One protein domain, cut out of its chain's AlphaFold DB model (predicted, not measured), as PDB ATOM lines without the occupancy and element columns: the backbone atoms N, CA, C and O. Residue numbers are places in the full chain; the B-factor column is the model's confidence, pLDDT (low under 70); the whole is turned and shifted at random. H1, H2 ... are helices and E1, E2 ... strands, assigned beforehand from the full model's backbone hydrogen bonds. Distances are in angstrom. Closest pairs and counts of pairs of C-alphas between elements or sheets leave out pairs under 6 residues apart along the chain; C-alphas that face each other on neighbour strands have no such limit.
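This is residues 517 to 695 of the 1210 residues of an uncharacterized protein of Acidobacteria bacterium (UniProt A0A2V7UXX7). Two lobes stand end to end: a small sandwich of seven strands, E1 to E7, and a helical lobe in which H1, H2 and H3 form an up-and-down bundle, H4 packs on H3, and H5 packs across H4. The chain passes from the helical lobe to the sandwich where H5 leads directly into E1, and the ends of H4 and H5 graze the smaller sheet. The printed part has 179 residues, with five named helices followed by seven named strands, and its class is mixed, helices and strands. The larger sheet has the order E3, E2, E5, E6 and is antiparallel; the smaller has the order E4, E1, E7 and is mixed. The whole is only just compact, close to loose, with a radius of gyration of the C-alphas of 19.0 A and spans of 59 by 40 by 26 A.

The larger sheet holds E3, residues 648 to 652, E2, residues 642 to 645, E5, residues 663 to 670, and E6, residues 677 to 683; E3 and E6 are its edge strands. It is strongly twisted, its strands' lines turning by 76 degrees from edge to edge. E2 and E3 form a hairpin, with N 643 and O 651 at 2.8 A, within hydrogen-bond range. E2 and E5 are antiparallel at 160 degrees, with N 642 and O 670 at 2.8 A. E5 and E6 form a hairpin, with N 665 and O 681 at 2.8 A. The smaller sheet, also strongly twisted, holds E4, residues 658 to 661, E1, residues 629 to 637, and E7, residues 688 to 694. E4 and E1 are antiparallel at 132 degrees, with N 658 and O 632 at 2.8 A, while E1 and E7 are parallel at 17 degrees, with N 635 and O 691 at 2.9 A. The two sheets form a sandwich, two sheets face to face, the facing parts 8.0 A centre to centre and the best planes 33 degrees apart. H5, residues 615 to 628, only grazes the smaller sheet with residues 625 to 628. H4, residues 589 to 602, only grazes it with residues 600 to 602. H4 and H5 touch at a steep tilt of 58 degrees, the closest C-alphas being those of Phe 596 and Phe 621, 6.4 A apart. The hub is H3, residues 566 to 585, which forms a hairpin with H4 at a shallow tilt of 16 degrees; the closest C-alphas are those of Gly 580 and Ala 592, 4.0 A apart. H2, residues 544 to 560, touches H3 at a tilt of 35.3 degrees, only just steep, with the C-alphas of Leu 548 and Ala 575 closest at 5.6 A. H1, residues 517 to 537, touches H2 at a shallow tilt of 26 degrees, opposite ways, with the C-alphas of Ala 532 and Ser 544 closest at 4.6 A. H1 and H5 are apart. Every O i to N i+4 pair is within hydrogen-bond range in H2, H3 and H4; in H1 it is 16 of 17 and in H5 9 of 10.

E1 is 27.3 A from first to last C-alpha, E5 21.9 A, E7 19.9 A and E6 18.6 A; E2, E3 and E4 are shorter. H1 measures 30.5 A, H3 29.0 A, H2 24.0 A, H5 20.1 A and H4 19.8 A. H1 begins at C-alpha 517, at (160.553, 151.468, 114.326). E1 begins at C-alpha 629, at (153.445, 126.153, 137.366), and E7 ends at C-alpha 694, at (126.610, 126.521, 136.223).

The two C-alphas farthest apart are those of Pro 539 and Gly 673, at 61.1 A. The printed part has no cut. The link from H4 to H5, residues 603 to 614, is long. The mean pLDDT of the printed part is 87.8, and no printed residue is under 70.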
ATOM      1  N   ALA A 517     159.466 151.616 113.359       78.31
ATOM      2  CA  ALA A 517     160.553 151.468 114.326       78.31
ATOM      3  C   ALA A 517     160.577 150.057 114.944       78.31
ATOM      4  O   ALA A 517     161.612 149.396 114.909       78.31
ATOM      5  N   VAL A 518     159.425 149.566 115.417       82.31
ATOM      6  CA  VAL A 518     159.262 148.209 115.970       82.31
ATOM      7  C   VAL A 518     159.531 147.161 114.888       82.31
ATOM      8  O   VAL A 518     160.217 146.175 115.141       82.31
ATOM      9  N   GLN A 519     159.068 147.410 113.658       81.50
ATOM     10  CA  GLN A 519     159.303 146.533 112.508       81.50
ATOM     11  C   GLN A 519     160.806 146.369 112.195       81.50
ATOM     12  O   GLN A 519     161.275 145.255 111.961       81.50
ATOM     13  N   ARG A 520     161.580 147.466 112.235       84.88
ATOM     14  CA  ARG A 520     163.039 147.454 112.015       84.88
ATOM     15  C   ARG A 520     163.807 146.803 113.162       84.88
ATOM     16  O   ARG A 520     164.717 146.020 112.901       84.88
ATOM     17  N   GLU A 521     163.429 147.078 114.407       85.94
ATOM     18  CA  GLU A 521     164.061 146.460 115.578       85.94
ATOM     19  C   GLU A 521     163.827 144.938 115.593       85.94
ATOM     20  O   GLU A 521     164.754 144.157 115.815       85.94
ATOM     21  N   LEU A 522     162.618 144.492 115.231       84.12
ATOM     22  CA  LEU A 522     162.287 143.073 115.093       84.12
ATOM     23  C   LEU A 522     163.101 142.371 113.988       84.12
ATOM     24  O   LEU A 522     163.399 141.182 114.117       84.12
ATOM     25  N   GLN A 523     163.473 143.078 112.915       85.62
ATOM     26  CA  GLN A 523     164.372 142.552 111.883       85.62
ATOM     27  C   GLN A 523     165.815 142.452 112.398       85.62
ATOM     28  O   GLN A 523     166.424 141.388 112.305       85.62
ATOM     29  N   ALA A 524     166.338 143.509 113.028       86.31
ATOM     30  CA  ALA A 524     167.689 143.516 113.592       86.31
ATOM     31  C   ALA A 524     167.897 142.399 114.635       86.31
ATOM     32  O   ALA A 524     168.956 141.766 114.679       86.31
ATOM     33  N   VAL A 525     166.871 142.101 115.440       90.50
ATOM     34  CA  VAL A 525     166.903 141.003 116.417       90.50
ATOM     35  C   VAL A 525     166.783 139.614 115.766       90.50
ATOM     36  O   VAL A 525     167.359 138.659 116.285       90.50
ATOM     37  N   GLN A 526     166.137 139.473 114.602       85.88
ATOM     38  CA  GLN A 526     166.197 138.227 113.817       85.88
ATOM     39  C   GLN A 526     167.602 137.988 113.240       85.88
ATOM     40  O   GLN A 526     168.116 136.869 113.309       85.88
ATOM     41  N   ASP A 527     168.270 139.040 112.765       86.62
ATOM     42  CA  ASP A 527     169.651 138.947 112.280       86.62
ATOM     43  C   ASP A 527     170.637 138.644 113.428       86.62
ATOM     44  O   ASP A 527     171.681 138.021 113.218       86.62
ATOM     45  N   LEU A 528     170.336 139.076 114.661       90.62
ATOM     46  CA  LEU A 528     171.051 138.650 115.874       90.62
ATOM     47  C   LEU A 528     170.753 137.181 116.225       90.62
ATOM     48  O   LEU A 528     171.700 136.447 116.497       90.62
ATOM     49  N   LEU A 529     169.496 136.717 116.143       89.56
ATOM     50  CA  LEU A 529     169.117 135.317 116.412       89.56
ATOM     51  C   LEU A 529     169.892 134.340 115.520       89.56
ATOM     52  O   LEU A 529     170.422 133.343 116.011       89.56
ATOM     53  N   ALA A 530     169.994 134.631 114.220       86.06
ATOM     54  CA  ALA A 530     170.746 133.806 113.275       86.06
ATOM     55  C   ALA A 530     172.229 133.663 113.677       86.06
ATOM     56  O   ALA A 530     172.765 132.553 113.716       86.06
ATOM     57  N   ARG A 531     172.878 134.775 114.055       88.31
ATOM     58  CA  ARG A 531     174.273 134.797 114.537       88.31
ATOM     59  C   ARG A 531     174.437 134.087 115.883       88.31
ATOM     60  O   ARG A 531     175.362 133.294 116.037       88.31
ATOM     61  N   ALA A 532     173.524 134.318 116.825       89.94
ATOM     62  CA  ALA A 532     173.495 133.635 118.117       89.94
ATOM     63  C   ALA A 532     173.364 132.114 117.955       89.94
ATOM     64  O   ALA A 532     174.028 131.368 118.668       89.94
ATOM     65  N   THR A 533     172.553 131.659 116.999       88.50
ATOM     66  CA  THR A 533     172.333 130.231 116.726       88.50
ATOM     67  C   THR A 533     173.587 129.598 116.119       88.50
ATOM     68  O   THR A 533     174.037 128.565 116.602       88.50
ATOM     69  N   ALA A 534     174.226 130.261 115.149       86.62
ATOM     70  CA  ALA A 534     175.470 129.786 114.539       86.62
ATOM     71  C   ALA A 534     176.644 129.701 115.541       86.62
ATOM     72  O   ALA A 534     177.359 128.702 115.562       86.62
ATOM     73  N   GLU A 535     176.825 130.703 116.412       88.69
ATOM     74  CA  GLU A 535     177.826 130.640 117.495       88.69
ATOM     75  C   GLU A 535     177.448 129.591 118.562       88.69
ATOM     76  O   GLU A 535     178.330 128.949 119.125       88.69
ATOM     77  N   PHE A 536     176.150 129.368 118.825       90.00
ATOM     78  CA  PHE A 536     175.665 128.360 119.779       90.00
ATOM     79  C   PHE A 536     175.872 126.918 119.293       90.00
ATOM     80  O   PHE A 536     176.189 126.048 120.101       90.00
ATOM     81  N   GLU A 537     175.686 126.646 118.002       84.88
ATOM     82  CA  GLU A 537     175.939 125.330 117.395       84.88
ATOM     83  C   GLU A 537     177.430 125.113 117.065       84.88
ATOM     84  O   GLU A 537     177.873 123.977 116.888       84.88
ATOM     85  N   GLY A 538     178.214 126.193 117.018       81.81
ATOM     86  CA  GLY A 538     179.653 126.182 116.778       81.81
ATOM     87  C   GLY A 538     180.522 125.853 118.007       81.81
ATOM     88  O   GLY A 538     180.044 125.724 119.137       81.81
ATOM     89  N   PRO A 539     181.855 125.761 117.819       73.56
ATOM     90  CA  PRO A 539     182.803 125.396 118.877       73.56
ATOM     91  C   PRO A 539     183.017 126.481 119.948       73.56
ATOM     92  O   PRO A 539     183.753 126.245 120.903       73.56
ATOM     93  N   GLN A 540     182.411 127.667 119.809       78.94
ATOM     94  CA  GLN A 540     182.513 128.771 120.773       78.94
ATOM     95  C   GLN A 540     181.142 129.172 121.340       78.94
ATOM     96  O   GLN A 540     180.857 130.350 121.523       78.94
ATOM     97  N   GLN A 541     180.328 128.174 121.701       78.00
ATOM     98  CA  GLN A 541     178.983 128.306 122.284       78.00
ATOM     99  C   GLN A 541     178.846 129.317 123.444       78.00
ATOM    100  O   GLN A 541     177.760 129.844 123.668       78.00
ATOM    101  N   SER A 542     179.920 129.643 124.169       80.69
ATOM    102  CA  SER A 542     179.923 130.716 125.174       80.69
ATOM    103  C   SER A 542     179.740 132.126 124.589       80.69
ATOM    104  O   SER A 542     179.244 133.007 125.288       80.69
ATOM    105  N   ARG A 543     180.086 132.356 123.314       86.62
ATOM    106  CA  ARG A 543     179.900 133.640 122.613       86.62
ATOM    107  C   ARG A 543     178.441 133.968 122.347       86.62
ATOM    108  O   ARG A 543     178.075 135.140 122.402       86.62
ATOM    109  N   SER A 544     177.603 132.961 122.086       91.19
ATOM    110  CA  SER A 544     176.188 133.208 121.797       91.19
ATOM    111  C   SER A 544     175.477 133.868 122.975       91.19
ATOM    112  O   SER A 544     174.599 134.689 122.749       91.19
ATOM    113  N   ILE A 545     175.911 133.602 124.214       92.94
ATOM    114  CA  ILE A 545     175.371 134.206 125.442       92.94
ATOM    115  C   ILE A 545     175.359 135.738 125.354       92.94
ATOM    116  O   ILE A 545     174.339 136.342 125.664       92.94
ATOM    117  N   VAL A 546     176.437 136.360 124.861       92.19
ATOM    118  CA  VAL A 546     176.543 137.828 124.737       92.19
ATOM    119  C   VAL A 546     175.529 138.374 123.725       92.19
ATOM    120  O   VAL A 546     174.859 139.369 123.990       92.19
ATOM    121  N   ILE A 547     175.373 137.688 122.588       92.50
ATOM    122  CA  ILE A 547     174.409 138.048 121.538       92.50
ATOM    123  C   ILE A 547     172.972 137.875 122.062       92.50
ATOM    124  O   ILE A 547     172.111 138.724 121.843       92.50
ATOM    125  N   LEU A 548     172.715 136.795 122.803       94.31
ATOM    126  CA  LEU A 548     171.415 136.481 123.394       94.31
ATOM    127  C   LEU A 548     171.035 137.468 124.506       94.31
ATOM    128  O   LEU A 548     169.871 137.848 124.592       94.31
ATOM    129  N   ASP A 549     171.991 137.923 125.321       94.62
ATOM    130  CA  ASP A 549     171.777 138.971 126.326       94.62
ATOM    131  C   ASP A 549     171.421 140.322 125.676       94.62
ATOM    132  O   ASP A 549     170.494 140.995 126.139       94.62
ATOM    133  N   GLU A 550     172.063 140.692 124.560       94.00
ATOM    134  CA  GLU A 550     171.683 141.873 123.769       94.00
ATOM    135  C   GLU A 550     170.247 141.750 123.225       94.00
ATOM    136  O   GLU A 550     169.424 142.652 123.406       94.00
ATOM    137  N   MET A 551     169.912 140.610 122.609       94.75
ATOM    138  CA  MET A 551     168.574 140.342 122.065       94.75
ATOM    139  C   MET A 551     167.481 140.378 123.138       94.75
ATOM    140  O   MET A 551     166.439 141.002 122.938       94.75
ATOM    141  N   ILE A 552     167.714 139.717 124.277       95.75
ATOM    142  CA  ILE A 552     166.780 139.697 125.407       95.75
ATOM    143  C   ILE A 552     166.584 141.119 125.937       95.75
ATOM    144  O   ILE A 552     165.450 141.507 126.183       95.75
ATOM    145  N   THR A 553     167.642 141.928 126.039       94.81
ATOM    146  CA  THR A 553     167.542 143.327 126.494       94.81
ATOM    147  C   THR A 553     166.698 144.191 125.546       94.81
ATOM    148  O   THR A 553     165.828 144.938 126.005       94.81
ATOM    149  N   ARG A 554     166.895 144.062 124.225       93.69
ATOM    150  CA  ARG A 554     166.091 144.761 123.204       93.69
ATOM    151  C   ARG A 554     164.608 144.375 123.287       93.69
ATOM    152  O   ARG A 554     163.742 145.243 123.383       93.69
ATOM    153  N   LEU A 555     164.304 143.075 123.314       93.06
ATOM    154  CA  LEU A 555     162.921 142.578 123.318       93.06
ATOM    155  C   LEU A 555     162.211 142.735 124.676       93.06
ATOM    156  O   LEU A 555     160.997 142.925 124.697       93.06
ATOM    157  N   GLU A 556     162.928 142.705 125.804       93.38
ATOM    158  CA  GLU A 556     162.368 143.013 127.129       93.38
ATOM    159  C   GLU A 556     161.932 144.475 127.248       93.38
ATOM    160  O   GLU A 556     160.913 144.747 127.878       93.38
ATOM    161  N   THR A 557     162.662 145.407 126.628       92.19
ATOM    162  CA  THR A 557     162.260 146.821 126.555       92.19
ATOM    163  C   THR A 557     160.917 146.947 125.831       92.19
ATOM    164  O   THR A 557     159.946 147.401 126.435       92.19
ATOM    165  N   LEU A 558     160.801 146.388 124.619       90.25
ATOM    166  CA  LEU A 558     159.531 146.339 123.877       90.25
ATOM    167  C   LEU A 558     158.414 145.605 124.653       90.25
ATOM    168  O   LEU A 558     157.236 145.940 124.530       90.25
ATOM    169  N   ARG A 559     158.750 144.595 125.474       90.56
ATOM    170  CA  ARG A 559     157.769 143.884 126.317       90.56
ATOM    171  C   ARG A 559     157.207 144.783 127.418       90.56
ATOM    172  O   ARG A 559     156.012 144.720 127.688       90.56
ATOM    173  N   ARG A 560     158.052 145.608 128.040       89.19
ATOM    174  CA  ARG A 560     157.676 146.553 129.110       89.19
ATOM    175  C   ARG A 560     156.912 147.761 128.576       89.19
ATOM    176  O   ARG A 560     156.032 148.265 129.261       89.19
ATOM    177  N   GLU A 561     157.213 148.180 127.352       88.06
ATOM    178  CA  GLU A 561     156.484 149.222 126.618       88.06
ATOM    179  C   GLU A 561     155.124 148.745 126.070       88.06
ATOM    180  O   GLU A 561     154.342 149.556 125.581       88.06
ATOM    181  N   GLY A 562     154.835 147.438 126.110       83.44
ATOM    182  CA  GLY A 562     153.627 146.850 125.518       83.44
ATOM    183  C   GLY A 562     153.643 146.781 123.983       83.44
ATOM    184  O   GLY A 562     152.632 146.439 123.374       83.44
ATOM    185  N   THR A 563     154.780 147.080 123.348       88.00
ATOM    186  CA  THR A 563     154.959 147.151 121.886       88.00
ATOM    187  C   THR A 563     155.440 145.834 121.262       88.00
ATOM    188  O   THR A 563     155.441 145.693 120.036       88.00
ATOM    189  N   LEU A 564     155.836 144.846 122.075       85.38
ATOM    190  CA  LEU A 564     156.333 143.548 121.608       85.38
ATOM    191  C   LEU A 564     155.248 142.739 120.873       85.38
ATOM    192  O   LEU A 564     154.327 142.192 121.480       85.38
ATOM    193  N   THR A 565     155.409 142.592 119.558       83.69
ATOM    194  CA  THR A 565     154.513 141.790 118.710       83.69
ATOM    195  C   THR A 565     154.522 140.299 119.102       83.69
ATOM    196  O   THR A 565     155.510 139.818 119.668       83.69
ATOM    197  N   PRO A 566     153.491 139.505 118.737       78.50
ATOM    198  CA  PRO A 566     153.483 138.058 118.984       78.50
ATOM    199  C   PRO A 566     154.731 137.343 118.446       78.50
ATOM    200  O   PRO A 566     155.302 136.498 119.130       78.50
ATOM    201  N   ARG A 567     155.228 137.752 117.268       80.56
ATOM    202  CA  ARG A 567     156.476 137.231 116.691       80.56
ATOM    203  C   ARG A 567     157.712 137.631 117.505       80.56
ATOM    204  O   ARG A 567     158.619 136.822 117.667       80.56
ATOM    205  N   GLY A 568     157.742 138.839 118.068       85.19
ATOM    206  CA  GLY A 568     158.774 139.240 119.028       85.19
ATOM    207  C   GLY A 568     158.744 138.399 120.307       85.19
ATOM    208  O   GLY A 568     159.798 138.005 120.804       85.19
ATOM    209  N   ARG A 569     157.550 138.037 120.796       87.75
ATOM    210  CA  ARG A 569     157.368 137.145 121.956       87.75
ATOM    211  C   ARG A 569     157.921 135.735 121.688       87.75
ATOM    212  O   ARG A 569     158.578 135.178 122.564       87.75
ATOM    213  N   GLU A 570     157.757 135.201 120.473       84.44
ATOM    214  CA  GLU A 570     158.390 133.938 120.044       84.44
ATOM    215  C   GLU A 570     159.926 134.015 119.994       84.44
ATOM    216  O   GLU A 570     160.603 133.083 120.430       84.44
ATOM    217  N   VAL A 571     160.493 135.106 119.461       88.19
ATOM    218  CA  VAL A 571     161.956 135.284 119.364       88.19
ATOM    219  C   VAL A 571     162.582 135.476 120.750       88.19
ATOM    220  O   VAL A 571     163.634 134.903 121.026       88.19
ATOM    221  N   LEU A 572     161.911 136.193 121.655       93.06
ATOM    222  CA  LEU A 572     162.326 136.330 123.054       93.06
ATOM    223  C   LEU A 572     162.315 134.975 123.785       93.06
ATOM    224  O   LEU A 572     163.259 134.662 124.511       93.06
ATOM    225  N   ALA A 573     161.301 134.136 123.546       90.69
ATOM    226  CA  ALA A 573     161.253 132.778 124.087       90.69
ATOM    227  C   ALA A 573     162.431 131.914 123.590       90.69
ATOM    228  O   ALA A 573     163.106 131.264 124.388       90.69
ATOM    229  N   GLN A 574     162.734 131.957 122.289       91.44
ATOM    230  CA  GLN A 574     163.890 131.257 121.710       91.44
ATOM    231  C   GLN A 574     165.222 131.768 122.279       91.44
ATOM    232  O   GLN A 574     166.107 130.967 122.581       91.44
ATOM    233  N   ALA A 575     165.356 133.081 122.492       93.75
ATOM    234  CA  ALA A 575     166.561 133.660 123.073       93.75
ATOM    235  C   ALA A 575     166.788 133.184 124.521       93.75
ATOM    236  O   ALA A 575     167.897 132.770 124.869       93.75
ATOM    237  N   TYR A 576     165.737 133.157 125.349       96.56
ATOM    238  CA  TYR A 576     165.811 132.583 126.696       96.56
ATOM    239  C   TYR A 576     166.122 131.075 126.686       96.56
ATOM    240  O   TYR A 576     166.894 130.618 127.533       96.56
ATOM    241  N   GLU A 577     165.579 130.306 125.734       94.62
ATOM    242  CA  GLU A 577     165.864 128.870 125.598       94.62
ATOM    243  C   GLU A 577     167.346 128.611 125.295       94.62
ATOM    244  O   GLU A 577     168.022 127.891 126.037       94.62
ATOM    245  N   LEU A 578     167.872 129.256 124.246       93.38
ATOM    246  CA  LEU A 578     169.269 129.135 123.829       93.38
ATOM    247  C   LEU A 578     170.224 129.600 124.933       93.38
ATOM    248  O   LEU A 578     171.214 128.921 125.209       93.38
ATOM    249  N   ARG A 579     169.911 130.704 125.626       95.62
ATOM    250  CA  ARG A 579     170.756 131.222 126.711       95.62
ATOM    251  C   ARG A 579     170.748 130.291 127.925       95.62
ATOM    252  O   ARG A 579     171.802 130.041 128.507       95.62
ATOM    253  N   GLY A 580     169.592 129.721 128.272       94.25
ATOM    254  CA  GLY A 580     169.481 128.715 129.329       94.25
ATOM    255  C   GLY A 580     170.289 127.453 129.019       94.25
ATOM    256  O   GLY A 580     171.053 126.978 129.859       94.25
ATOM    257  N   ARG A 581     170.204 126.957 127.778       94.31
ATOM    258  CA  ARG A 581     171.010 125.826 127.289       94.31
ATOM    259  C   ARG A 581     172.510 126.136 127.312       94.31
ATOM    260  O   ARG A 581     173.285 125.303 127.776       94.31
ATOM    261  N   ALA A 582     172.917 127.325 126.866       92.12
ATOM    262  CA  ALA A 582     174.319 127.739 126.840       92.12
ATOM    263  C   ALA A 582     174.908 127.821 128.256       92.12
ATOM    264  O   ALA A 582     175.952 127.225 128.516       92.12
ATOM    265  N   TYR A 583     174.205 128.469 129.194       94.62
ATOM    266  CA  TYR A 583     174.620 128.528 130.598       94.62
ATOM    267  C   TYR A 583     174.707 127.141 131.250       94.62
ATOM    268  O   TYR A 583     175.654 126.886 131.994       94.62
ATOM    269  N   TYR A 584     173.783 126.225 130.939       93.44
ATOM    270  CA  TYR A 584     173.829 124.852 131.453       93.44
ATOM    271  C   TYR A 584     175.060 124.092 130.939       93.44
ATOM    272  O   TYR A 584     175.746 123.429 131.716       93.44
ATOM    273  N   ASN A 585     175.370 124.218 129.645       89.88
ATOM    274  CA  ASN A 585     176.494 123.524 129.015       89.88
ATOM    275  C   ASN A 585     177.863 123.989 129.542       89.88
ATOM    276  O   ASN A 585     178.777 123.173 129.629       89.88
ATOM    277  N   ILE A 586     177.994 125.254 129.964       91.00
ATOM    278  CA  ILE A 586     179.194 125.768 130.655       91.00
ATOM    279  C   ILE A 586     179.138 125.613 132.190       91.00
ATOM    280  O   ILE A 586     179.943 126.207 132.903       91.00
ATOM    281  N   GLY A 587     178.191 124.829 132.717       90.94
ATOM    282  CA  GLY A 587     178.087 124.482 134.141       90.94
ATOM    283  C   GLY A 587     177.447 125.538 135.052       90.94
ATOM    284  O   GLY A 587     177.281 125.287 136.244       90.94
ATOM    285  N   LEU A 588     177.031 126.694 134.526       94.12
ATOM    286  CA  LEU A 588     176.427 127.789 135.298       94.12
ATOM    287  C   LEU A 588     174.923 127.559 135.515       94.12
ATOM    288  O   LEU A 588     174.075 128.280 134.987       94.12
ATOM    289  N   GLN A 589     174.599 126.534 136.309       92.00
ATOM    290  CA  GLN A 589     173.235 126.022 136.471       92.00
ATOM    291  C   GLN A 589     172.216 127.072 136.945       92.00
ATOM    292  O   GLN A 589     171.160 127.164 136.330       92.00
ATOM    293  N   GLU A 590     172.513 127.933 137.927       92.81
ATOM    294  CA  GLU A 590     171.537 128.968 138.332       92.81
ATOM    295  C   GLU A 590     171.249 129.992 137.222       92.81
ATOM    296  O   GLU A 590     170.092 130.336 137.010       92.81
ATOM    297  N   LYS A 591     172.240 130.391 136.408       93.56
ATOM    298  CA  LYS A 591     171.989 131.268 135.244       93.56
ATOM    299  C   LYS A 591     171.166 130.575 134.149       93.56
ATOM    300  O   LYS A 591     170.413 131.225 133.412       93.56
ATOM    301  N   ALA A 592     171.294 129.251 134.045       93.81
ATOM    302  CA  ALA A 592     170.415 128.438 133.213       93.81
ATOM    303  C   ALA A 592     168.990 128.423 133.780       93.81
ATOM    304  O   ALA A 592     168.042 128.682 133.039       93.81
ATOM    305  N   ALA A 593     168.845 128.204 135.091       93.19
ATOM    306  CA  ALA A 593     167.564 128.259 135.779       93.19
ATOM    307  C   ALA A 593     166.901 129.631 135.640       93.19
ATOM    308  O   ALA A 593     165.734 129.656 135.289       93.19
ATOM    309  N   ASP A 594     167.607 130.752 135.801       93.81
ATOM    310  CA  ASP A 594     167.066 132.105 135.587       93.81
ATOM    311  C   ASP A 594     166.530 132.305 134.171       93.81
ATOM    312  O   ASP A 594     165.405 132.766 133.981       93.81
ATOM    313  N   SER A 595     167.295 131.883 133.165       95.06
ATOM    314  CA  SER A 595     166.861 131.969 131.767       95.06
ATOM    315  C   SER A 595     165.627 131.095 131.503       95.06
ATOM    316  O   SER A 595     164.700 131.527 130.820       95.06
ATOM    317  N   PHE A 596     165.556 129.904 132.107       95.75
ATOM    318  CA  PHE A 596     164.369 129.053 132.041       95.75
ATOM    319  C   PHE A 596     163.190 129.614 132.860       95.75
ATOM    320  O   PHE A 596     162.063 129.569 132.373       95.75
ATOM    321  N   ARG A 597     163.416 130.211 134.040       94.75
ATOM    322  CA  ARG A 597     162.402 130.894 134.868       94.75
ATOM    323  C   ARG A 597     161.729 131.999 134.043       94.75
ATOM    324  O   ARG A 597     160.504 132.012 133.953       94.75
ATOM    325  N   SER A 598     162.508 132.844 133.361       93.56
ATOM    326  CA  SER A 598     161.983 133.885 132.464       93.56
ATOM    327  C   SER A 598     161.234 133.321 131.248       93.56
ATOM    328  O   SER A 598     160.166 133.830 130.914       93.56
ATOM    329  N   LEU A 599     161.726 132.243 130.624       93.81
ATOM    330  CA  LEU A 599     161.025 131.544 129.534       93.81
ATOM    331  C   LEU A 599     159.645 131.028 129.971       93.81
ATOM    332  O   LEU A 599     158.650 131.239 129.282       93.81
ATOM    333  N   ILE A 600     159.577 130.391 131.140       92.38
ATOM    334  CA  ILE A 600     158.342 129.829 131.701       92.38
ATOM    335  C   ILE A 600     157.375 130.952 132.107       92.38
ATOM    336  O   ILE A 600     156.179 130.836 131.866       92.38
ATOM    337  N   GLN A 601     157.873 132.069 132.647       89.00
ATOM    338  CA  GLN A 601     157.060 133.262 132.923       89.00
ATOM    339  C   GLN A 601     156.518 133.931 131.647       89.00
ATOM    340  O   GLN A 601     155.425 134.491 131.661       89.00
ATOM    341  N   LEU A 602     157.264 133.886 130.540       87.56
ATOM    342  CA  LEU A 602     156.853 134.447 129.251       87.56
ATOM    343  C   LEU A 602     155.800 133.581 128.538       87.56
ATOM    344  O   LEU A 602     154.887 134.122 127.900       87.56
ATOM    345  N   GLN A 603     155.961 132.256 128.632       86.38
ATOM    346  CA  GLN A 603     155.141 131.234 127.987       86.38
ATOM    347  C   GLN A 603     155.106 129.950 128.854       86.38
ATOM    348  O   GLN A 603     155.941 129.060 128.672       86.38
ATOM    349  N   PRO A 604     154.133 129.805 129.773       84.12
ATOM    350  CA  PRO A 604     154.086 128.680 130.717       84.12
ATOM    351  C   PRO A 604     154.037 127.316 130.029       84.12
ATOM    352  O   PRO A 604     154.763 126.400 130.398       84.12
ATOM    353  N   GLN A 605     153.273 127.209 128.945       78.06
ATOM    354  CA  GLN A 605     153.114 126.013 128.121       78.06
ATOM    355  C   GLN A 605     154.323 125.678 127.212       78.06
ATOM    356  O   GLN A 605     154.197 124.840 126.318       78.06
ATOM    357  N   TYR A 606     155.490 126.315 127.391       84.25
ATOM    358  CA  TYR A 606     156.704 125.990 126.627       84.25
ATOM    359  C   TYR A 606     157.251 124.598 126.990       84.25
ATOM    360  O   TYR A 606     157.199 124.174 128.149       84.25
ATOM    361  N   ALA A 607     157.805 123.886 126.007       82.69
ATOM    362  CA  ALA A 607     158.410 122.570 126.188       82.69
ATOM    363  C   ALA A 607     159.619 122.389 125.259       82.69
ATOM    364  O   ALA A 607     159.517 122.617 124.055       82.69
ATOM    365  N   LEU A 608     160.747 121.940 125.817       85.25
ATOM    366  CA  LEU A 608     161.944 121.597 125.044       85.25
ATOM    367  C   LEU A 608     161.710 120.332 124.200       85.25
ATOM    368  O   LEU A 608     161.170 119.340 124.695       85.25
ATOM    369  N   SER A 609     162.173 120.348 122.947       77.56
ATOM    370  CA  SER A 609     162.184 119.167 122.070       77.56
ATOM    371  C   SER A 609     163.082 118.073 122.653       77.56
ATOM    372  O   SER A 609     164.267 118.295 122.909       77.56
ATOM    373  N   LYS A 610     162.522 116.870 122.829       74.69
ATOM    374  CA  LYS A 610     163.257 115.690 123.313       74.69
ATOM    375  C   LYS A 610     164.184 115.101 122.246       74.69
ATOM    376  O   LYS A 610     165.101 114.366 122.591       74.69
ATOM    377  N   GLU A 611     163.954 115.422 120.973       73.25
ATOM    378  CA  GLU A 611     164.801 114.994 119.854       73.25
ATOM    379  C   GLU A 611     166.048 115.884 119.718       73.25
ATOM    380  O   GLU A 611     167.127 115.394 119.394       73.25
ATOM    381  N   LYS A 612     165.906 117.198 119.956       75.50
ATOM    382  CA  LYS A 612     166.942 118.214 119.682       75.50
ATOM    383  C   LYS A 612     167.719 118.683 120.916       75.50
ATOM    384  O   LYS A 612     168.708 119.403 120.770       75.50
ATOM    385  N   VAL A 613     167.283 118.329 122.126       85.69
ATOM    386  CA  VAL A 613     167.878 118.810 123.381       85.69
ATOM    387  C   VAL A 613     168.227 117.638 124.300       85.69
ATOM    388  O   VAL A 613     167.437 116.720 124.491       85.69
ATOM    389  N   SER A 614     169.429 117.677 124.888       87.25
ATOM    390  CA  SER A 614     169.934 116.633 125.791       87.25
ATOM    391  C   SER A 614     168.953 116.347 126.941       87.25
ATOM    392  O   SER A 614     168.541 117.303 127.610       87.25
ATOM    393  N   PRO A 615     168.635 115.071 127.254       88.44
ATOM    394  CA  PRO A 615     167.695 114.715 128.320       88.44
ATOM    395  C   PRO A 615     167.996 115.384 129.666       88.44
ATOM    396  O   PRO A 615     167.081 115.861 130.323       88.44
ATOM    397  N   LYS A 616     169.279 115.545 130.030       90.31
ATOM    398  CA  LYS A 616     169.689 116.237 131.269       90.31
ATOM    399  C   LYS A 616     169.214 117.695 131.335       90.31
ATOM    400  O   LYS A 616     168.856 118.173 132.406       90.31
ATOM    401  N   ILE A 617     169.203 118.393 130.196       92.12
ATOM    402  CA  ILE A 617     168.716 119.773 130.088       92.12
ATOM    403  C   ILE A 617     167.186 119.784 130.111       92.12
ATOM    404  O   ILE A 617     166.594 120.617 130.792       92.12
ATOM    405  N   VAL A 618     166.544 118.838 129.415       89.56
ATOM    406  CA  VAL A 618     165.081 118.681 129.409       89.56
ATOM    407  C   VAL A 618     164.555 118.420 130.823       89.56
ATOM    408  O   VAL A 618     163.621 119.087 131.263       89.56
ATOM    409  N   ASP A 619     165.189 117.523 131.577       89.88
ATOM    410  CA  ASP A 619     164.838 117.226 132.967       89.88
ATOM    411  C   ASP A 619     165.101 118.407 133.913       89.88
ATOM    412  O   ASP A 619     164.306 118.645 134.824       89.88
ATOM    413  N   TYR A 620     166.161 119.189 133.677       93.19
ATOM    414  CA  TYR A 620     166.461 120.395 134.455       93.19
ATOM    415  C   TYR A 620     165.463 121.533 134.184       93.19
ATOM    416  O   TYR A 620     164.906 122.104 135.118       93.19
ATOM    417  N   PHE A 621     165.139 121.810 132.918       93.75
ATOM    418  CA  PHE A 621     164.050 122.721 132.553       93.75
ATOM    419  C   PHE A 621     162.726 122.277 133.187       93.75
ATOM    420  O   PHE A 621     162.032 123.077 133.809       93.75
ATOM    421  N   ASN A 622     162.407 120.981 133.115       89.44
ATOM    422  CA  ASN A 622     161.203 120.421 133.722       89.44
ATOM    423  C   ASN A 622     161.202 120.499 135.260       89.44
ATOM    424  O   ASN A 622     160.121 120.544 135.849       89.44
ATOM    425  N   SER A 623     162.357 120.507 135.936       90.81
ATOM    426  CA  SER A 623     162.424 120.664 137.397       90.81
ATOM    427  C   SER A 623     162.194 122.119 137.819       90.81
ATOM    428  O   SER A 623     161.376 122.357 138.710       90.81
ATOM    429  N   VAL A 624     162.801 123.081 137.108       92.81
ATOM    430  CA  VAL A 624     162.540 124.526 137.251       92.81
ATOM    431  C   VAL A 624     161.064 124.828 136.975       92.81
ATOM    432  O   VAL A 624     160.398 125.482 137.775       92.81
ATOM    433  N   LYS A 625     160.508 124.269 135.895       90.38
ATOM    434  CA  LYS A 625     159.099 124.424 135.520       90.38
ATOM    435  C   LYS A 625     158.140 123.930 136.592       90.38
ATOM    436  O   LYS A 625     157.254 124.673 137.005       90.38
ATOM    437  N   LYS A 626     158.384 122.739 137.145       87.06
ATOM    438  CA  LYS A 626     157.629 122.188 138.285       87.06
ATOM    439  C   LYS A 626     157.721 123.029 139.567       87.06
ATOM    440  O   LYS A 626     157.059 122.667 140.534       87.06
ATOM    441  N   ALA A 627     158.535 124.082 139.645       88.88
ATOM    442  CA  ALA A 627     158.526 125.028 140.765       88.88
ATOM    443  C   ALA A 627     157.684 126.293 140.495       88.88
ATOM    444  O   ALA A 627     157.366 127.003 141.443       88.88
ATOM    445  N   LEU A 628     157.312 126.564 139.237       90.62
ATOM    446  CA  LEU A 628     156.635 127.797 138.815       90.62
ATOM    447  C   LEU A 628     155.188 127.613 138.347       90.62
ATOM    448  O   LEU A 628     154.448 128.592 138.338       90.62
ATOM    449  N   VAL A 629     154.784 126.406 137.934       89.56
ATOM    450  CA  VAL A 629     153.445 126.153 137.366       89.56
ATOM    451  C   VAL A 629     152.565 125.303 138.278       89.56
ATOM    452  O   VAL A 629     153.040 124.361 138.921       89.56
ATOM    453  N   GLY A 630     151.273 125.614 138.291       89.06
ATOM    454  CA  GLY A 630     150.193 124.714 138.694       89.06
ATOM    455  C   GLY A 630     149.307 124.392 137.488       89.06
ATOM    456  O   GLY A 630     149.709 124.591 136.339       89.06
ATOM    457  N   TYR A 631     148.098 123.896 137.739       86.75
ATOM    458  CA  TYR A 631     147.127 123.603 136.687       86.75
ATOM    459  C   TYR A 631     145.725 124.114 137.044       86.75
ATOM    460  O   TYR A 631     145.339 124.088 138.212       86.75
ATOM    461  N   LEU A 632     144.952 124.509 136.030       88.75
ATOM    462  CA  LEU A 632     143.549 124.919 136.147       88.75
ATOM    463  C   LEU A 632     142.663 124.104 135.199       88.75
ATOM    464  O   LEU A 632     142.949 124.021 134.007       88.75
ATOM    465  N   ALA A 633     141.560 123.557 135.702       85.56
ATOM    466  CA  ALA A 633     140.459 123.022 134.903       85.56
ATOM    467  C   ALA A 633     139.176 123.822 135.174       85.56
ATOM    468  O   ALA A 633     138.903 124.183 136.318       85.56
ATOM    469  N   VAL A 634     138.373 124.087 134.140       87.38
ATOM    470  CA  VAL A 634     137.071 124.763 134.287       87.38
ATOM    471  C   VAL A 634     136.033 124.062 133.417       87.38
ATOM    472  O   VAL A 634     136.169 124.068 132.195       87.38
ATOM    473  N   SER A 635     134.994 123.489 134.026       84.69
ATOM    474  CA  SER A 635     133.799 122.955 133.354       84.69
ATOM    475  C   SER A 635     132.634 123.949 133.436       84.69
ATOM    476  O   SER A 635     132.591 124.795 134.337       84.69
ATOM    477  N   SER A 636     131.670 123.872 132.512       85.38
ATOM    478  CA  SER A 636     130.431 124.653 132.643       85.38
ATOM    479  C   SER A 636     129.178 123.930 132.173       85.38
ATOM    480  O   SER A 636     129.210 123.019 131.350       85.38
ATOM    481  N   LYS A 637     128.029 124.374 132.688       82.94
ATOM    482  CA  LYS A 637     126.706 123.887 132.274       82.94
ATOM    483  C   LYS A 637     125.883 125.085 131.779       82.94
ATOM    484  O   LYS A 637     125.492 125.891 132.622       82.94
ATOM    485  N   PRO A 638     125.633 125.231 130.459       81.81
ATOM    486  CA  PRO A 638     126.089 124.377 129.349       81.81
ATOM    487  C   PRO A 638     127.588 124.504 129.008       81.81
ATOM    488  O   PRO A 638     128.241 125.501 129.324       81.81
ATOM    489  N   ALA A 639     128.104 123.486 128.314       76.44
ATOM    490  CA  ALA A 639     129.519 123.280 127.996       76.44
ATOM    491  C   ALA A 639     130.057 124.179 126.864       76.44
ATOM    492  O   ALA A 639     129.342 124.449 125.895       76.44
ATOM    493  N   GLY A 640     131.322 124.601 126.950       73.94
ATOM    494  CA  GLY A 640     132.015 125.397 125.919       73.94
ATOM    495  C   GLY A 640     131.892 126.930 126.014       73.94
ATOM    496  O   GLY A 640     131.981 127.607 124.995       73.94
ATOM    497  N   ALA A 641     131.697 127.488 127.209       84.94
ATOM    498  CA  ALA A 641     131.773 128.928 127.480       84.94
ATOM    499  C   ALA A 641     133.217 129.467 127.376       84.94
ATOM    500  O   ALA A 641     134.171 128.734 127.621       84.94
ATOM    501  N   LYS A 642     133.405 130.749 127.052       89.38
ATOM    502  CA  LYS A 642     134.718 131.414 127.005       89.38
ATOM    503  C   LYS A 642     135.269 131.616 128.418       89.38
ATOM    504  O   LYS A 642     134.601 132.231 129.241       89.38
ATOM    505  N   VAL A 643     136.499 131.167 128.668       90.56
ATOM    506  CA  VAL A 643     137.237 131.413 129.915       90.56
ATOM    507  C   VAL A 643     138.377 132.396 129.679       90.56
ATOM    508  O   VAL A 643     139.239 132.168 128.822       90.56
ATOM    509  N   THR A 644     138.402 133.470 130.466       90.38
ATOM    510  CA  THR A 644     139.551 134.375 130.586       90.38
ATOM    511  C   THR A 644     140.228 134.215 131.948       90.38
ATOM    512  O   THR A 644     139.625 133.750 132.916       90.38
ATOM    513  N   LEU A 645     141.505 134.583 132.006       89.38
ATOM    514  CA  LEU A 645     142.369 134.521 133.177       89.38
ATOM    515  C   LEU A 645     143.085 135.875 133.276       89.38
ATOM    516  O   LEU A 645     143.897 136.213 132.420       89.38
ATOM    517  N   ASN A 646     142.715 136.694 134.265       87.56
ATOM    518  CA  ASN A 646     143.097 138.112 134.364       87.56
ATOM    519  C   ASN A 646     142.801 138.925 133.078       87.56
ATOM    520  O   ASN A 646     143.499 139.883 132.764       87.56
ATOM    521  N   GLY A 647     141.757 138.541 132.333       80.75
ATOM    522  CA  GLY A 647     141.338 139.173 131.074       80.75
ATOM    523  C   GLY A 647     141.935 138.558 129.799       80.75
ATOM    524  O   GLY A 647     141.296 138.631 128.750       80.75
ATOM    525  N   GLU A 648     143.087 137.877 129.862       81.69
ATOM    526  CA  GLU A 648     143.619 137.127 128.711       81.69
ATOM    527  C   GLU A 648     142.765 135.871 128.442       81.69
ATOM    528  O   GLU A 648     142.319 135.196 129.370       81.69
ATOM    529  N   PHE A 649     142.509 135.533 127.173       81.44
ATOM    530  CA  PHE A 649     141.743 134.331 126.815       81.44
ATOM    531  C   PHE A 649     142.573 133.057 127.021       81.44
ATOM    532  O   PHE A 649     143.639 132.906 126.426       81.44
ATOM    533  N   LEU A 650     142.047 132.120 127.818       83.25
ATOM    534  CA  LEU A 650     142.708 130.853 128.137       83.25
ATOM    535  C   LEU A 650     142.179 129.691 127.282       83.25
ATOM    536  O   LEU A 650     142.952 128.954 126.668       83.25
ATOM    537  N   SER A 651     140.858 129.488 127.280       82.00
ATOM    538  CA  SER A 651     140.197 128.349 126.630       82.00
ATOM    539  C   SER A 651     138.679 128.542 126.565       82.00
ATOM    540  O   SER A 651     138.118 129.371 127.274       82.00
ATOM    541  N   LEU A 652     137.988 127.716 125.778       82.31
ATOM    542  CA  LEU A 652     136.586 127.375 126.042       82.31
ATOM    543  C   LEU A 652     136.504 126.319 127.167       82.31
ATOM    544  O   LEU A 652     137.410 125.486 127.248       82.31
ATOM    545  N   THR A 653     135.461 126.317 128.005       81.31
ATOM    546  CA  THR A 653     135.278 125.403 129.158       81.31
ATOM    547  C   THR A 653     135.294 123.918 128.784       81.31
ATOM    548  O   THR A 653     135.363 123.538 127.614       81.31
ATOM    549  N   ASP A 654     135.304 123.062 129.803       76.31
ATOM    550  CA  ASP A 654     135.405 121.605 129.707       76.31
ATOM    551  C   ASP A 654     136.766 121.178 129.123       76.31
ATOM    552  O   ASP A 654     136.906 120.200 128.389       76.31
ATOM    553  N   PHE A 655     137.793 121.967 129.459       75.88
ATOM    554  CA  PHE A 655     139.200 121.671 129.210       75.88
ATOM    555  C   PHE A 655     139.822 120.897 130.374       75.88
ATOM    556  O   PHE A 655     139.444 121.059 131.536       75.88
ATOM    557  N   PHE A 656     140.816 120.068 130.056       71.62
ATOM    558  CA  PHE A 656     141.667 119.440 131.068       71.62
ATOM    559  C   PHE A 656     142.512 120.463 131.817       71.62
ATOM    560  O   PHE A 656     142.815 121.487 131.216       71.62
ATOM    561  N   PRO A 657     142.996 120.126 133.031       81.25
ATOM    562  CA  PRO A 657     144.040 120.851 133.753       81.25
ATOM    563  C   PRO A 657     145.116 121.461 132.836       81.25
ATOM    564  O   PRO A 657     146.079 120.794 132.450       81.25
ATOM    565  N   LEU A 658     144.932 122.733 132.476       79.69
ATOM    566  CA  LEU A 658     145.858 123.515 131.669       79.69
ATOM    567  C   LEU A 658     146.927 124.082 132.586       79.69
ATOM    568  O   LEU A 658     146.634 124.614 133.654       79.69
ATOM    569  N   GLU A 659     148.170 123.949 132.151       84.06
ATOM    570  CA  GLU A 659     149.347 124.409 132.873       84.06
ATOM    571  C   GLU A 659     149.419 125.943 132.851       84.06
ATOM    572  O   GLU A 659     149.456 126.559 131.785       84.06
ATOM    573  N   VAL A 660     149.433 126.553 134.035       88.31
ATOM    574  CA  VAL A 660     149.455 128.010 134.250       88.31
ATOM    575  C   VAL A 660     150.461 128.346 135.351       88.31
ATOM    576  O   VAL A 660     150.812 127.479 136.151       88.31
ATOM    577  N   LEU A 661     150.957 129.585 135.412       88.94
ATOM    578  CA  LEU A 661     151.852 129.991 136.504       88.94
ATOM    579  C   LEU A 661     151.131 129.887 137.852       88.94
ATOM    580  O   LEU A 661     149.921 130.086 137.934       88.94
ATOM    581  N   ALA A 662     151.875 129.605 138.915       89.25
ATOM    582  CA  ALA A 662     151.351 129.697 140.267       89.25
ATOM    583  C   ALA A 662     151.104 131.166 140.658       89.25
ATOM    584  O   ALA A 662     151.916 132.036 140.337       89.25
ATOM    585  N   GLY A 663     149.993 131.435 141.344       90.25
ATOM    586  CA  GLY A 663     149.550 132.785 141.703       90.25
ATOM    587  C   GLY A 663     148.029 132.913 141.797       90.25
ATOM    588  O   GLY A 663     147.303 131.931 141.633       90.25
ATOM    589  N   ASP A 664     147.563 134.136 142.051       90.38
ATOM    590  CA  ASP A 664     146.143 134.468 142.177       90.38
ATOM    591  C   ASP A 664     145.564 134.999 140.859       90.38
ATOM    592  O   ASP A 664     146.150 135.865 140.201       90.38
ATOM    593  N   TYR A 665     144.382 134.504 140.491       91.25
ATOM    594  CA  TYR A 665     143.725 134.809 139.223       91.25
ATOM    595  C   TYR A 665     142.254 135.165 139.388       91.25
ATOM    596  O   TYR A 665     141.499 134.478 140.077       91.25
ATOM    597  N   ARG A 666     141.826 136.194 138.657       93.25
ATOM    598  CA  ARG A 666     140.427 136.447 138.312       93.25
ATOM    599  C   ARG A 666     140.092 135.626 137.067       93.25
ATOM    600  O   ARG A 666     140.580 135.919 135.979       93.25
ATOM    601  N   VAL A 667     139.276 134.595 137.246       93.44
ATOM    602  CA  VAL A 667     138.761 133.729 136.183       93.44
ATOM    603  C   VAL A 667     137.355 134.195 135.822       93.44
ATOM    604  O   VAL A 667     136.482 134.238 136.691       93.44
ATOM    605  N   GLU A 668     137.118 134.534 134.558       95.19
ATOM    606  CA  GLU A 668     135.787 134.922 134.068       95.19
ATOM    607  C   GLU A 668     135.284 133.889 133.063       95.19
ATOM    608  O   GLU A 668     136.024 133.474 132.172       95.19
ATOM    609  N   ILE A 669     134.031 133.463 133.219       93.50
ATOM    610  CA  ILE A 669     133.374 132.454 132.394       93.50
ATOM    611  C   ILE A 669     132.160 133.112 131.738       93.50
ATOM    612  O   ILE A 669     131.158 133.381 132.400       93.50
ATOM    613  N   ALA A 670     132.256 133.379 130.437       89.12
ATOM    614  CA  ALA A 670     131.261 134.109 129.654       89.12
ATOM    615  C   ALA A 670     130.699 133.247 128.514       89.12
ATOM    616  O   ALA A 670     131.432 132.509 127.854       89.12
ATOM    617  N   ARG A 671     129.396 133.353 128.247       84.44
ATOM    618  CA  ARG A 671     128.737 132.701 127.109       84.44
ATOM    619  C   ARG A 671     127.577 133.559 126.626       84.44
ATOM    620  O   ARG A 671     126.774 134.009 127.438       84.44
ATOM    621  N   ASP A 672     127.462 133.717 125.317       78.44
ATOM    622  CA  ASP A 672     126.404 134.509 124.694       78.44
ATOM    623  C   ASP A 672     125.019 133.947 125.064       78.44
ATOM    624  O   ASP A 672     124.794 132.735 125.022       78.44
ATOM    625  N   GLY A 673     124.109 134.821 125.506       74.44
ATOM    626  CA  GLY A 673     122.803 134.440 126.060       74.44
ATOM    627  C   GLY A 673     122.786 134.043 127.544       74.44
ATOM    628  O   GLY A 673     121.709 133.763 128.076       74.44
ATOM    629  N   TYR A 674     123.934 134.044 128.228       85.75
ATOM    630  CA  TYR A 674     124.072 133.681 129.642       85.75
ATOM    631  C   TYR A 674     124.762 134.788 130.451       85.75
ATOM    632  O   TYR A 674     125.546 135.586 129.936       85.75
ATOM    633  N   ARG A 675     124.514 134.797 131.763       87.25
ATOM    634  CA  ARG A 675     125.255 135.630 132.716       87.25
ATOM    635  C   ARG A 675     126.735 135.236 132.721       87.25
ATOM    636  O   ARG A 675     127.058 134.057 132.853       87.25
ATOM    637  N   THR A 676     127.620 136.229 132.644       89.69
ATOM    638  CA  THR A 676     129.057 136.030 132.884       89.69
ATOM    639  C   THR A 676     129.305 135.813 134.374       89.69
ATOM    640  O   THR A 676     128.940 136.652 135.196       89.69
ATOM    641  N   GLU A 677     129.942 134.699 134.718       93.38
ATOM    642  CA  GLU A 677     130.361 134.367 136.080       93.38
ATOM    643  C   GLU A 677     131.824 134.775 136.293       93.38
ATOM    644  O   GLU A 677     132.662 134.597 135.413       93.38
ATOM    645  N   THR A 678     132.161 135.307 137.468       93.00
ATOM    646  CA  THR A 678     133.539 135.683 137.837       93.00
ATOM    647  C   THR A 678     133.928 135.010 139.146       93.00
ATOM    648  O   THR A 678     133.149 135.005 140.100       93.00
ATOM    649  N   ARG A 679     135.131 134.434 139.203       91.88
ATOM    650  CA  ARG A 679     135.681 133.738 140.376       91.88
ATOM    651  C   ARG A 679     137.132 134.150 140.600       91.88
ATOM    652  O   ARG A 679     137.864 134.374 139.644       91.88
ATOM    653  N   THR A 680     137.557 134.218 141.855       92.06
ATOM    654  CA  THR A 680     138.975 134.307 142.220       92.06
ATOM    655  C   THR A 680     139.498 132.921 142.585       92.06
ATOM    656  O   THR A 680     138.817 132.163 143.276       92.06
ATOM    657  N   VAL A 681     140.689 132.570 142.097       92.31
ATOM    658  CA  VAL A 681     141.338 131.267 142.322       92.31
ATOM    659  C   VAL A 681     142.812 131.490 142.630       92.31
ATOM    660  O   VAL A 681     143.490 132.183 141.875       92.31
ATOM    661  N   SER A 682     143.308 130.875 143.703       91.38
ATOM    662  CA  SER A 682     144.739 130.810 144.013       91.38
ATOM    663  C   SER A 682     145.284 129.462 143.556       91.38
ATOM    664  O   SER A 682     144.771 128.423 143.968       91.38
ATOM    665  N   ILE A 683     146.290 129.460 142.683       91.62
ATOM    666  CA  ILE A 683     146.863 128.242 142.103       91.62
ATOM    667  C   ILE A 683     148.270 128.051 142.664       91.62
ATOM    668  O   ILE A 683     149.192 128.789 142.319       91.62
ATOM    669  N   ALA A 684     148.459 127.043 143.514       89.06
ATOM    670  CA  ALA A 684     149.772 126.718 144.071       89.06
ATOM    671  C   ALA A 684     150.651 125.921 143.074       89.06
ATOM    672  O   ALA A 684     150.125 125.194 142.223       89.06
ATOM    673  N   PRO A 685     151.996 125.978 143.178       88.50
ATOM    674  CA  PRO A 685     152.877 125.177 142.331       88.50
ATOM    675  C   PRO A 685     152.566 123.679 142.454       88.50
ATOM    676  O   PRO A 685     152.480 123.140 143.556       88.50
ATOM    677  N   ARG A 686     152.444 122.991 141.313       84.56
ATOM    678  CA  ARG A 686     152.057 121.570 141.169       84.56
ATOM    679  C   ARG A 686     150.623 121.218 141.600       84.56
ATOM    680  O   ARG A 686     150.238 120.067 141.398       84.56
ATOM    681  N   ALA A 687     149.843 122.149 142.151       87.12
ATOM    682  CA  ALA A 687     148.431 121.925 142.462       87.12
ATOM    683  C   ALA A 687     147.580 121.844 141.183       87.12
ATOM    684  O   ALA A 687     148.049 122.134 140.081       87.12
ATOM    685  N   THR A 688     146.331 121.404 141.310       85.56
ATOM    686  CA  THR A 688     145.372 121.342 140.200       85.56
ATOM    687  C   THR A 688     144.023 121.834 140.692       85.56
ATOM    688  O   THR A 688     143.260 121.073 141.284       85.56
ATOM    689  N   GLU A 689     143.739 123.104 140.428       89.06
ATOM    690  CA  GLU A 689     142.466 123.717 140.782       89.06
ATOM    691  C   GLU A 689     141.402 123.360 139.746       89.06
ATOM    692  O   GLU A 689     141.676 123.285 138.545       89.06
ATOM    693  N   THR A 690     140.178 123.102 140.207       87.31
ATOM    694  CA  THR A 690     139.054 122.709 139.348       87.31
ATOM    695  C   THR A 690     137.821 123.532 139.692       87.31
ATOM    696  O   THR A 690     137.340 123.491 140.822       87.31
ATOM    697  N   LEU A 691     137.292 124.257 138.707       86.88
ATOM    698  CA  LEU A 691     136.030 124.986 138.803       86.88
ATOM    699  C   LEU A 691     134.927 124.248 138.035       86.88
ATOM    700  O   LEU A 691     135.114 123.908 136.870       86.88
ATOM    701  N   GLU A 692     133.755 124.093 138.649       88.25
ATOM    702  CA  GLU A 692     132.514 123.747 137.946       88.25
ATOM    703  C   GLU A 692     131.561 124.946 138.001       88.25
ATOM    704  O   GLU A 692     131.177 125.379 139.089       88.25
ATOM    705  N   VAL A 693     131.184 125.500 136.845       87.31
ATOM    706  CA  VAL A 693     130.418 126.758 136.775       87.31
ATOM    707  C   VAL A 693     129.061 126.550 136.080       87.31
ATOM    708  O   VAL A 693     129.002 126.443 134.851       87.31
ATOM    709  N   PRO A 694     127.940 126.475 136.824       87.25
ATOM    710  CA  PRO A 694     126.610 126.521 136.223       87.25
ATOM    711  C   PRO A 694     126.317 127.947 135.736       87.25
ATOM    712  O   PRO A 694     126.443 128.901 136.499       87.25
ATOM    713  N   LEU A 695     125.921 128.098 134.473       86.31
ATOM    714  CA  LEU A 695     125.638 129.399 133.868       86.31
ATOM    715  C   LEU A 695     124.126 129.633 133.803       86.31
ATOM    716  O   LEU A 695     123.381 128.830 133.240       86.31
TER     717      LEU A 695